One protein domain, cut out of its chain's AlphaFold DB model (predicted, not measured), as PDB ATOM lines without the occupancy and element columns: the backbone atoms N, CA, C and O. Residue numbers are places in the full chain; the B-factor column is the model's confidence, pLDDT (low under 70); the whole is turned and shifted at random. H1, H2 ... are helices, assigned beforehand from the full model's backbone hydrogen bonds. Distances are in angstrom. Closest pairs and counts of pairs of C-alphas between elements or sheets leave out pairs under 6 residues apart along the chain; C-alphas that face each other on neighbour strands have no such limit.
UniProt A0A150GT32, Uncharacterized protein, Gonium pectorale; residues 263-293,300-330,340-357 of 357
ATOM      1  N   GLU A 263      84.582 115.093 209.860       86.00
ATOM      2  CA  GLU A 263      85.080 114.936 208.498       86.00
ATOM      3  C   GLU A 263      85.967 113.701 208.331       86.00
ATOM      4  O   GLU A 263      85.785 112.932 207.389       86.00
ATOM      5  N   LYS A 264      86.917 113.484 209.246       82.81
ATOM      6  CA  LYS A 264      87.847 112.354 209.173       82.81
ATOM      7  C   LYS A 264      87.100 111.029 209.326       82.81
ATOM      8  O   LYS A 264      87.350 110.100 208.564       82.81
ATOM      9  N   ARG A 265      86.132 110.977 210.244       82.56
ATOM     10  CA  ARG A 265      85.285 109.798 210.476       82.56
ATOM     11  C   ARG A 265      84.413 109.474 209.256       82.56
ATOM     12  O   ARG A 265      84.343 108.315 208.852       82.56
ATOM     13  N   ILE A 266      83.817 110.494 208.626       85.25
ATOM     14  CA  ILE A 266      83.072 110.357 207.362       85.25
ATOM     15  C   ILE A 266      83.981 109.783 206.267       85.25
ATOM     16  O   ILE A 266      83.626 108.795 205.625       85.25
ATOM     17  N   ILE A 267      85.170 110.362 206.071       87.12
ATOM     18  CA  ILE A 267      86.117 109.920 205.037       87.12
ATOM     19  C   ILE A 267      86.535 108.466 205.272       87.12
ATOM     20  O   ILE A 267      86.483 107.660 204.347       87.12
ATOM     21  N   GLU A 268      86.905 108.093 206.499       84.12
ATOM     22  CA  GLU A 268      87.290 106.715 206.823       84.12
ATOM     23  C   GLU A 268      86.172 105.706 206.549       84.12
ATOM     24  O   GLU A 268      86.454 104.598 206.086       84.12
ATOM     25  N   TYR A 269      84.914 106.079 206.796       85.00
ATOM     26  CA  TYR A 269      83.765 105.246 206.457       85.00
ATOM     27  C   TYR A 269      83.604 105.096 204.939       85.00
ATOM     28  O   TYR A 269      83.546 103.971 204.444       85.00
ATOM     29  N   LEU A 270      83.639 106.201 204.186       86.56
ATOM     30  CA  LEU A 270      83.538 106.183 202.720       86.56
ATOM     31  C   LEU A 270      84.655 105.359 202.063       86.56
ATOM     32  O   LEU A 270      84.426 104.712 201.042       86.56
ATOM     33  N   LEU A 271      85.851 105.328 202.656       85.88
ATOM     34  CA  LEU A 271      86.975 104.518 202.173       85.88
ATOM     35  C   LEU A 271      86.803 103.008 202.391       85.88
ATOM     36  O   LEU A 271      87.527 102.234 201.762       85.88
ATOM     37  N   LYS A 272      85.891 102.576 203.272       84.44
ATOM     38  CA  LYS A 272      85.552 101.154 203.466       84.44
ATOM     39  C   LYS A 272      84.532 100.655 202.439       84.44
ATOM     40  O   LYS A 272      84.437  99.449 202.229       84.44
ATOM     41  N   VAL A 273      83.788 101.562 201.806       86.12
ATOM     42  CA  VAL A 273      82.755 101.226 200.821       86.12
ATOM     43  C   VAL A 273      83.418 100.838 199.501       86.12
ATOM     44  O   VAL A 273      84.112 101.643 198.870       86.12
ATOM     45  N   ALA A 274      83.224  99.581 199.099       81.44
ATOM     46  CA  ALA A 274      83.837  99.023 197.899       81.44
ATOM     47  C   ALA A 274      83.147  99.495 196.611       81.44
ATOM     48  O   ALA A 274      83.838  99.782 195.634       81.44
ATOM     49  N   ASP A 275      81.811  99.589 196.607       87.25
ATOM     50  CA  ASP A 275      81.052 100.028 195.434       87.25
ATOM     51  C   ASP A 275      81.162 101.553 195.246       87.25
ATOM     52  O   ASP A 275      80.759 102.319 196.130       87.25
ATOM     53  N   PRO A 276      81.671 102.033 194.094       86.19
ATOM     54  CA  PRO A 276      81.733 103.459 193.811       86.19
ATOM     55  C   PRO A 276      80.361 104.133 193.844       86.19
ATOM     56  O   PRO A 276      80.277 105.281 194.264       86.19
ATOM     57  N   THR A 277      79.289 103.457 193.419       86.75
ATOM     58  CA  THR A 277      77.951 104.072 193.361       86.75
ATOM     59  C   THR A 277      77.372 104.266 194.759       86.75
ATOM     60  O   THR A 277      76.911 105.356 195.095       86.75
ATOM     61  N   GLU A 278      77.455 103.244 195.607       88.94
ATOM     62  CA  GLU A 278      77.091 103.327 197.021       88.94
ATOM     63  C   GLU A 278      77.907 104.397 197.754       88.94
ATOM     64  O   GLU A 278      77.340 105.232 198.461       88.94
ATOM     65  N   ARG A 279      79.225 104.450 197.522       91.12
ATOM     66  CA  ARG A 279      80.101 105.472 198.110       91.12
ATOM     67  C   ARG A 279      79.667 106.886 197.731       91.12
ATOM     68  O   ARG A 279      79.700 107.773 198.579       91.12
ATOM     69  N   ARG A 280      79.231 107.098 196.486       86.19
ATOM     70  CA  ARG A 280      78.671 108.385 196.041       86.19
ATOM     71  C   ARG A 280      77.395 108.741 196.777       86.19
ATOM     72  O   ARG A 280      77.286 109.849 197.280       86.19
ATOM     73  N   ASN A 281      76.460 107.804 196.883       86.38
ATOM     74  CA  ASN A 281      75.205 108.043 197.593       86.38
ATOM     75  C   ASN A 281      75.451 108.374 199.074       86.38
ATOM     76  O   ASN A 281      74.784 109.237 199.637       86.38
ATOM     77  N   LEU A 282      76.428 107.715 199.701       87.88
ATOM     78  CA  LEU A 282      76.828 107.988 201.081       87.88
ATOM     79  C   LEU A 282      77.567 109.323 201.227       87.88
ATOM     80  O   LEU A 282      77.378 110.005 202.231       87.88
ATOM     81  N   LEU A 283      78.361 109.736 200.232       88.00
ATOM     82  CA  LEU A 283      78.940 111.080 200.195       88.00
ATOM     83  C   LEU A 283      77.836 112.142 200.119       88.00
ATOM     84  O   LEU A 283      77.877 113.104 200.881       88.00
ATOM     85  N   ASP A 284      76.837 111.940 199.257       87.06
ATOM     86  CA  ASP A 284      75.688 112.840 199.104       87.06
ATOM     87  C   ASP A 284      74.904 112.961 200.427       87.06
ATOM     88  O   ASP A 284      74.504 114.056 200.828       87.06
ATOM     89  N   GLN A 285      74.750 111.855 201.163       85.38
ATOM     90  CA  GLN A 285      74.169 111.862 202.511       85.38
ATOM     91  C   GLN A 285      75.052 112.598 203.526       85.38
ATOM     92  O   GLN A 285      74.535 113.350 204.344       85.38
ATOM     93  N   ALA A 286      76.373 112.429 203.463       85.56
ATOM     94  CA  ALA A 286      77.306 113.061 204.393       85.56
ATOM     95  C   ALA A 286      77.421 114.586 204.214       85.56
ATOM     96  O   ALA A 286      77.795 115.276 205.160       85.56
ATOM     97  N   VAL A 287      77.107 115.122 203.030       85.19
ATOM     98  CA  VAL A 287      77.067 116.579 202.778       85.19
ATOM     99  C   VAL A 287      75.682 117.193 202.980       85.19
ATOM    100  O   VAL A 287      75.547 118.416 203.022       85.19
ATOM    101  N   THR A 288      74.647 116.361 203.118       79.44
ATOM    102  CA  THR A 288      73.267 116.809 203.314       79.44
ATOM    103  C   THR A 288      72.925 116.777 204.807       79.44
ATOM    104  O   THR A 288      72.931 115.702 205.405       79.44
ATOM    105  N   PRO A 289      72.588 117.914 205.445       69.38
ATOM    106  CA  PRO A 289      72.228 117.928 206.860       69.38
ATOM    107  C   PRO A 289      70.999 117.043 207.137       69.38
ATOM    108  O   PRO A 289      69.886 117.358 206.713       69.38
ATOM    109  N   GLY A 290      71.196 115.927 207.843       63.44
ATOM    110  CA  GLY A 290      70.120 115.053 208.321       63.44
ATOM    111  C   GLY A 290      69.556 115.490 209.685       63.44
ATOM    112  O   GLY A 290      70.125 116.364 210.345       63.44
ATOM    113  N   PRO A 291      68.444 114.888 210.160       55.47
ATOM    114  CA  PRO A 291      67.952 115.123 211.517       55.47
ATOM    115  C   PRO A 291      69.019 114.710 212.549       55.47
ATOM    116  O   PRO A 291      69.454 113.563 212.588       55.47
ATOM    117  N   VAL A 292      69.431 115.671 213.381       47.69
ATOM    118  CA  VAL A 292      70.627 115.674 214.255       47.69
ATOM    119  C   VAL A 292      70.523 114.719 215.460       47.69
ATOM    120  O   VAL A 292      70.690 115.131 216.605       47.69
ATOM    121  N   ARG A 293      70.195 113.439 215.270       46.25
ATOM    122  CA  ARG A 293      70.151 112.481 216.386       46.25
ATOM    123  C   ARG A 293      71.107 111.325 216.154       46.25
ATOM    124  O   ARG A 293      70.768 110.381 215.454       46.25
ATOM    125  N   TYR A 300      74.782 109.647 213.090       63.16
ATOM    126  CA  TYR A 300      74.438 110.364 211.857       63.16
ATOM    127  C   TYR A 300      75.350 111.585 211.704       63.16
ATOM    128  O   TYR A 300      75.051 112.677 212.188       63.16
ATOM    129  N   MET A 301      76.486 111.377 211.047       73.38
ATOM    130  CA  MET A 301      77.501 112.398 210.814       73.38
ATOM    131  C   MET A 301      77.288 113.090 209.468       73.38
ATOM    132  O   MET A 301      77.205 112.432 208.435       73.38
ATOM    133  N   TYR A 302      77.263 114.421 209.483       80.94
ATOM    134  CA  TYR A 302      77.306 115.245 208.279       80.94
ATOM    135  C   TYR A 302      78.379 116.331 208.420       80.94
ATOM    136  O   TYR A 302      78.761 116.706 209.530       80.94
ATOM    137  N   SER A 303      78.881 116.828 207.294       85.81
ATOM    138  CA  SER A 303      79.806 117.961 207.228       85.81
ATOM    139  C   SER A 303      79.576 118.760 205.941       85.81
ATOM    140  O   SER A 303      78.701 118.444 205.142       85.81
ATOM    141  N   THR A 304      80.335 119.831 205.744       85.94
ATOM    142  CA  THR A 304      80.292 120.656 204.535       85.94
ATOM    143  C   THR A 304      81.322 120.159 203.510       85.94
ATOM    144  O   THR A 304      82.426 119.766 203.918       85.94
ATOM    145  N   PRO A 305      81.038 120.242 202.199       87.94
ATOM    146  CA  PRO A 305      81.977 119.855 201.143       87.94
ATOM    147  C   PRO A 305      83.380 120.467 201.282       87.94
ATOM    148  O   PRO A 305      84.375 119.765 201.105       87.94
ATOM    149  N   GLU A 306      83.486 121.735 201.685       87.25
ATOM    150  CA  GLU A 306      84.755 122.458 201.848       87.25
ATOM    151  C   GLU A 306      85.630 121.835 202.945       87.25
ATOM    152  O   GLU A 306      86.844 121.683 202.791       87.25
ATOM    153  N   ARG A 307      85.006 121.449 204.064       85.88
ATOM    154  CA  ARG A 307      85.685 120.841 205.217       85.88
ATOM    155  C   ARG A 307      86.132 119.418 204.901       85.88
ATOM    156  O   ARG A 307      87.263 119.060 205.224       85.88
ATOM    157  N   LEU A 308      85.292 118.634 204.217       87.56
ATOM    158  CA  LEU A 308      85.668 117.303 203.728       87.56
ATOM    159  C   LEU A 308      86.833 117.385 202.736       87.56
ATOM    160  O   LEU A 308      87.817 116.662 202.893       87.56
ATOM    161  N   PHE A 309      86.768 118.305 201.768       89.12
ATOM    162  CA  PHE A 309      87.853 118.540 200.817       89.12
ATOM    163  C   PHE A 309      89.165 118.883 201.530       89.12
ATOM    164  O   PHE A 309      90.187 118.253 201.261       89.12
ATOM    165  N   LEU A 310      89.132 119.828 202.475       87.06
ATOM    166  CA  LEU A 310      90.321 120.260 203.209       87.06
ATOM    167  C   LEU A 310      90.981 119.101 203.968       87.06
ATOM    168  O   LEU A 310      92.205 118.967 203.951       87.06
ATOM    169  N   VAL A 311      90.187 118.248 204.624       86.00
ATOM    170  CA  VAL A 311      90.716 117.092 205.360       86.00
ATOM    171  C   VAL A 311      91.310 116.054 204.408       86.00
ATOM    172  O   VAL A 311      92.409 115.565 204.679       86.00
ATOM    173  N   ILE A 312      90.660 115.748 203.278       86.88
ATOM    174  CA  ILE A 312      91.212 114.809 202.285       86.88
ATOM    175  C   ILE A 312      92.503 115.360 201.671       86.88
ATOM    176  O   ILE A 312      93.497 114.637 201.599       86.88
ATOM    177  N   ASP A 313      92.522 116.631 201.263       87.69
ATOM    178  CA  ASP A 313      93.690 117.237 200.621       87.69
ATOM    179  C   ASP A 313      94.887 117.299 201.577       87.69
ATOM    180  O   ASP A 313      95.989 116.881 201.221       87.69
ATOM    181  N   ASN A 314      94.668 117.706 202.831       80.75
ATOM    182  CA  ASN A 314      95.717 117.696 203.852       80.75
ATOM    183  C   ASN A 314      96.227 116.279 204.147       80.75
ATOM    184  O   ASN A 314      97.432 116.086 204.306       80.75
ATOM    185  N   THR A 315      95.339 115.281 204.177       82.00
ATOM    186  CA  THR A 315      95.718 113.875 204.398       82.00
ATOM    187  C   THR A 315      96.555 113.334 203.237       82.00
ATOM    188  O   THR A 315      97.580 112.691 203.460       82.00
ATOM    189  N   LEU A 316      96.172 113.639 201.993       83.69
ATOM    190  CA  LEU A 316      96.943 113.277 200.803       83.69
ATOM    191  C   LEU A 316      98.313 113.967 200.790       83.69
ATOM    192  O   LEU A 316      99.324 113.307 200.552       83.69
ATOM    193  N   ARG A 317      98.382 115.265 201.112       81.00
ATOM    194  CA  ARG A 317      99.659 115.991 201.239       81.00
ATOM    195  C   ARG A 317     100.559 115.369 202.300       81.00
ATOM    196  O   ARG A 317     101.732 115.130 202.026       81.00
ATOM    197  N   ALA A 318     100.018 115.065 203.479       73.62
ATOM    198  CA  ALA A 318     100.759 114.402 204.546       73.62
ATOM    199  C   ALA A 318     101.283 113.029 204.100       73.62
ATOM    200  O   ALA A 318     102.447 112.716 204.341       73.62
ATOM    201  N   TYR A 319     100.470 112.245 203.382       74.94
ATOM    202  CA  TYR A 319     100.889 110.969 202.801       74.94
ATOM    203  C   TYR A 319     102.054 111.131 201.814       74.94
ATOM    204  O   TYR A 319     103.029 110.382 201.888       74.94
ATOM    205  N   HIS A 320     101.990 112.112 200.911       76.25
ATOM    206  CA  HIS A 320     103.067 112.375 199.956       76.25
ATOM    207  C   HIS A 320     104.357 112.820 200.655       76.25
ATOM    208  O   HIS A 320     105.413 112.257 200.377       76.25
ATOM    209  N   LEU A 321     104.268 113.728 201.630       70.12
ATOM    210  CA  LEU A 321     105.415 114.162 202.435       70.12
ATOM    211  C   LEU A 321     106.037 113.002 203.226       70.12
ATOM    212  O   LEU A 321     107.259 112.856 203.258       70.12
ATOM    213  N   MET A 322     105.210 112.139 203.823       65.19
ATOM    214  CA  MET A 322     105.668 110.914 204.484       65.19
ATOM    215  C   MET A 322     106.374 109.977 203.517       65.19
ATOM    216  O   MET A 322     107.426 109.438 203.848       65.19
ATOM    217  N   ARG A 323     105.811 109.773 202.324       65.25
ATOM    218  CA  ARG A 323     106.400 108.914 201.296       65.25
ATOM    219  C   ARG A 323     107.753 109.454 200.839       65.25
ATOM    220  O   ARG A 323     108.695 108.679 200.717       65.25
ATOM    221  N   GLU A 324     107.867 110.761 200.630       64.88
ATOM    222  CA  GLU A 324     109.124 111.420 200.264       64.88
ATOM    223  C   GLU A 324     110.168 111.341 201.388       64.88
ATOM    224  O   GLU A 324     111.341 111.062 201.131       64.88
ATOM    225  N   GLY A 325     109.756 111.541 202.643       56.97
ATOM    226  CA  GLY A 325     110.624 111.391 203.814       56.97
ATOM    227  C   GLY A 325     111.086 109.946 204.022       56.97
ATOM    228  O   GLY A 325     112.267 109.697 204.259       56.97
ATOM    229  N   ALA A 326     110.181 108.980 203.864       53.12
ATOM    230  CA  ALA A 326     110.492 107.556 203.918       53.12
ATOM    231  C   ALA A 326     111.440 107.143 202.782       53.12
ATOM    232  O   ALA A 326     112.402 106.424 203.038       53.12
ATOM    233  N   ALA A 327     111.253 107.660 201.562       56.72
ATOM    234  CA  ALA A 327     112.170 107.428 200.446       56.72
ATOM    235  C   ALA A 327     113.593 107.923 200.744       56.72
ATOM    236  O   ALA A 327     114.556 107.193 200.511       56.72
ATOM    237  N   LYS A 328     113.723 109.116 201.340       53.19
ATOM    238  CA  LYS A 328     115.018 109.699 201.733       53.19
ATOM    239  C   LYS A 328     115.692 108.957 202.894       53.19
ATOM    240  O   LYS A 328     116.910 108.812 202.888       53.19
ATOM    241  N   ASN A 329     114.923 108.467 203.868       46.22
ATOM    242  CA  ASN A 329     115.462 107.857 205.090       46.22
ATOM    243  C   ASN A 329     115.658 106.331 205.000       46.22
ATOM    244  O   ASN A 329     116.473 105.775 205.737       46.22
ATOM    245  N   LEU A 330     114.918 105.636 204.126       45.72
ATOM    246  CA  LEU A 330     114.869 104.166 204.073       45.72
ATOM    247  C   LEU A 330     115.326 103.568 202.732       45.72
ATOM    248  O   LEU A 330     115.242 102.352 202.566       45.72
ATOM    249  N   SER A 340      95.507 101.294 197.071       73.88
ATOM    250  CA  SER A 340      94.106 101.448 196.651       73.88
ATOM    251  C   SER A 340      93.377 102.536 197.454       73.88
ATOM    252  O   SER A 340      92.788 103.434 196.868       73.88
ATOM    253  N   LYS A 341      93.552 102.574 198.785       77.38
ATOM    254  CA  LYS A 341      92.970 103.622 199.647       77.38
ATOM    255  C   LYS A 341      93.387 105.048 199.265       77.38
ATOM    256  O   LYS A 341      92.571 105.956 199.362       77.38
ATOM    257  N   VAL A 342      94.636 105.256 198.841       81.44
ATOM    258  CA  VAL A 342      95.131 106.580 198.420       81.44
ATOM    259  C   VAL A 342      94.500 106.973 197.092       81.44
ATOM    260  O   VAL A 342      94.034 108.098 196.951       81.44
ATOM    261  N   ARG A 343      94.398 106.026 196.153       83.38
ATOM    262  CA  ARG A 343      93.683 106.236 194.889       83.38
ATOM    263  C   ARG A 343      92.218 106.590 195.135       83.38
ATOM    264  O   ARG A 343      91.745 107.585 194.605       83.38
ATOM    265  N   THR A 344      91.546 105.850 196.012       85.75
ATOM    266  CA  THR A 344      90.165 106.131 196.406       85.75
ATOM    267  C   THR A 344      90.017 107.503 197.063       85.75
ATOM    268  O   THR A 344      89.056 108.209 196.779       85.75
ATOM    269  N   MET A 345      90.962 107.921 197.913       87.81
ATOM    270  CA  MET A 345      90.976 109.280 198.474       87.81
ATOM    271  C   MET A 345      91.116 110.350 197.388       87.81
ATOM    272  O   MET A 345      90.434 111.367 197.459       87.81
ATOM    273  N   MET A 346      91.975 110.131 196.386       88.50
ATOM    274  CA  MET A 346      92.121 111.050 195.251       88.50
ATOM    275  C   MET A 346      90.824 111.136 194.438       88.50
ATOM    276  O   MET A 346      90.365 112.237 194.154       88.50
ATOM    277  N   GLU A 347      90.194 109.997 194.135       90.25
ATOM    278  CA  GLU A 347      88.888 109.948 193.464       90.25
ATOM    279  C   GLU A 347      87.815 110.696 194.261       90.25
ATOM    280  O   GLU A 347      87.062 111.481 193.691       90.25
ATOM    281  N   LEU A 348      87.764 110.483 195.580       89.69
ATOM    282  CA  LEU A 348      86.798 111.129 196.466       89.69
ATOM    283  C   LEU A 348      87.015 112.648 196.524       89.69
ATOM    284  O   LEU A 348      86.050 113.404 196.460       89.69
ATOM    285  N   ARG A 349      88.274 113.100 196.601       92.00
ATOM    286  CA  ARG A 349      88.632 114.523 196.530       92.00
ATOM    287  C   ARG A 349      88.147 115.144 195.223       92.00
ATOM    288  O   ARG A 349      87.497 116.185 195.247       92.00
ATOM    289  N   ASP A 350      88.469 114.510 194.099       91.00
ATOM    290  CA  ASP A 350      88.131 115.016 192.769       91.00
ATOM    291  C   ASP A 350      86.609 115.008 192.542       91.00
ATOM    292  O   ASP A 350      86.071 115.886 191.869       91.00
ATOM    293  N   GLU A 351      85.897 114.050 193.136       89.88
ATOM    294  CA  GLU A 351      84.439 113.993 193.123       89.88
ATOM    295  C   GLU A 351      83.792 115.109 193.954       89.88
ATOM    296  O   GLU A 351      82.837 115.729 193.479       89.88
ATOM    297  N   ILE A 352      84.335 115.420 195.137       89.50
ATOM    298  CA  ILE A 352      83.873 116.560 195.942       89.50
ATOM    299  C   ILE A 352      84.040 117.862 195.161       89.50
ATOM    300  O   ILE A 352      83.090 118.635 195.066       89.50
ATOM    301  N   VAL A 353      85.207 118.060 194.538       90.19
ATOM    302  CA  VAL A 353      85.451 119.233 193.688       90.19
ATOM    303  C   VAL A 353      84.482 119.262 192.514       90.19
ATOM    304  O   VAL A 353      83.898 120.287 192.238       90.19
ATOM    305  N   ARG A 354      84.257 118.150 191.814       90.69
ATOM    306  CA  ARG A 354      83.396 118.165 190.621       90.69
ATOM    307  C   ARG A 354      81.928 118.475 190.933       90.69
ATOM    308  O   ARG A 354      81.238 119.012 190.068       90.69
ATOM    309  N   ARG A 355      81.417 118.027 192.082       87.00
ATOM    310  CA  ARG A 355      79.974 118.042 192.377       87.00
ATOM    311  C   ARG A 355      79.550 119.155 193.328       87.00
ATOM    312  O   ARG A 355      78.375 119.513 193.301       87.00
ATOM    313  N   TYR A 356      80.460 119.665 194.155       86.56
ATOM    314  CA  TYR A 356      80.098 120.509 195.292       86.56
ATOM    315  C   TYR A 356      80.923 121.792 195.448       86.56
ATOM    316  O   TYR A 356      80.490 122.655 196.208       86.56
ATOM    317  N   LEU A 357      82.067 121.928 194.764       84.69
ATOM    318  CA  LEU A 357      82.941 123.113 194.800       84.69
ATOM    319  C   LEU A 357      83.145 123.675 193.388       84.69
ATOM    320  O   LEU A 357      83.432 124.887 193.283       84.69
TER     321      LEU A 357
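Overview. This is residues 263 to 293, 300 to 330 and 340 to 357 of the 357 residues of an uncharacterized protein of Gonium pectorale (UniProt A0A150GT32). A long helix, H3, has its first part in a small helical body and its last part, residues 321 to 330, sticking out from that body as a free arm. In the body, H4 packs along the first part of H3, running back the opposite way, while H1 meets H3 with its first end, at Glu 263, makes a corner with it, and folds back into H2 as a short hairpin. The 80 printed residues hold four named helices, H1 to H4 in chain order, and no named strand: the class is all helix. The whole is only just compact, close to loose, with a radius of gyration of the C-alphas of 13.9 A and spans of 48 by 25 by 23 A.

Along the chain. Find C-alpha 263 at (85.080, 114.936, 208.498); from there H1 runs to residue 270. H2 takes residues 276 to 287, 16.6 A long. Find C-alpha 305 at (81.977, 119.855, 201.143), where H3 begins; it runs 36.6 A to residue 330. H4, residues 340 to 356, runs 23.7 A to C-alpha 356 at (80.098, 120.509, 195.292).

Arrangement. H1 and H2 form a helical hairpin, at a shallow tilt of 25 degrees, with Leu 270 and Arg 279 their closest C-alphas at 5.8 A. H1 touches H3 at residues 307 to 312 alone, about perpendicular at 82 degrees; the closest C-alphas, of Glu 263 and Leu 308, are 5.4 A apart. H4 touches residues 305 to 316 of H3 alone, at a shallow tilt of 30 degrees, opposite ways; the C-alphas of Phe 309 and Arg 349 come closest, at 5.9 A. H2 and H3 are close but not clearly touching. H4 is near both H1 and H2. In H1, H2, H3 and H4 every O i to N i+4 pair is within hydrogen-bond range.

Size, cuts and confidence. Without residues 321 to 330, the body spans 37 by 23 by 21 A. Residues 294 to 299 are not printed, with 6.6 A between C-alphas 293 and 300; residues 331 to 339 are not printed either, with 22.2 A between C-alphas 330 and 340. The link from H1 to H2 is tight. Look for pLDDT under 70 at residues 289 to 293, 300 and 322 to 330.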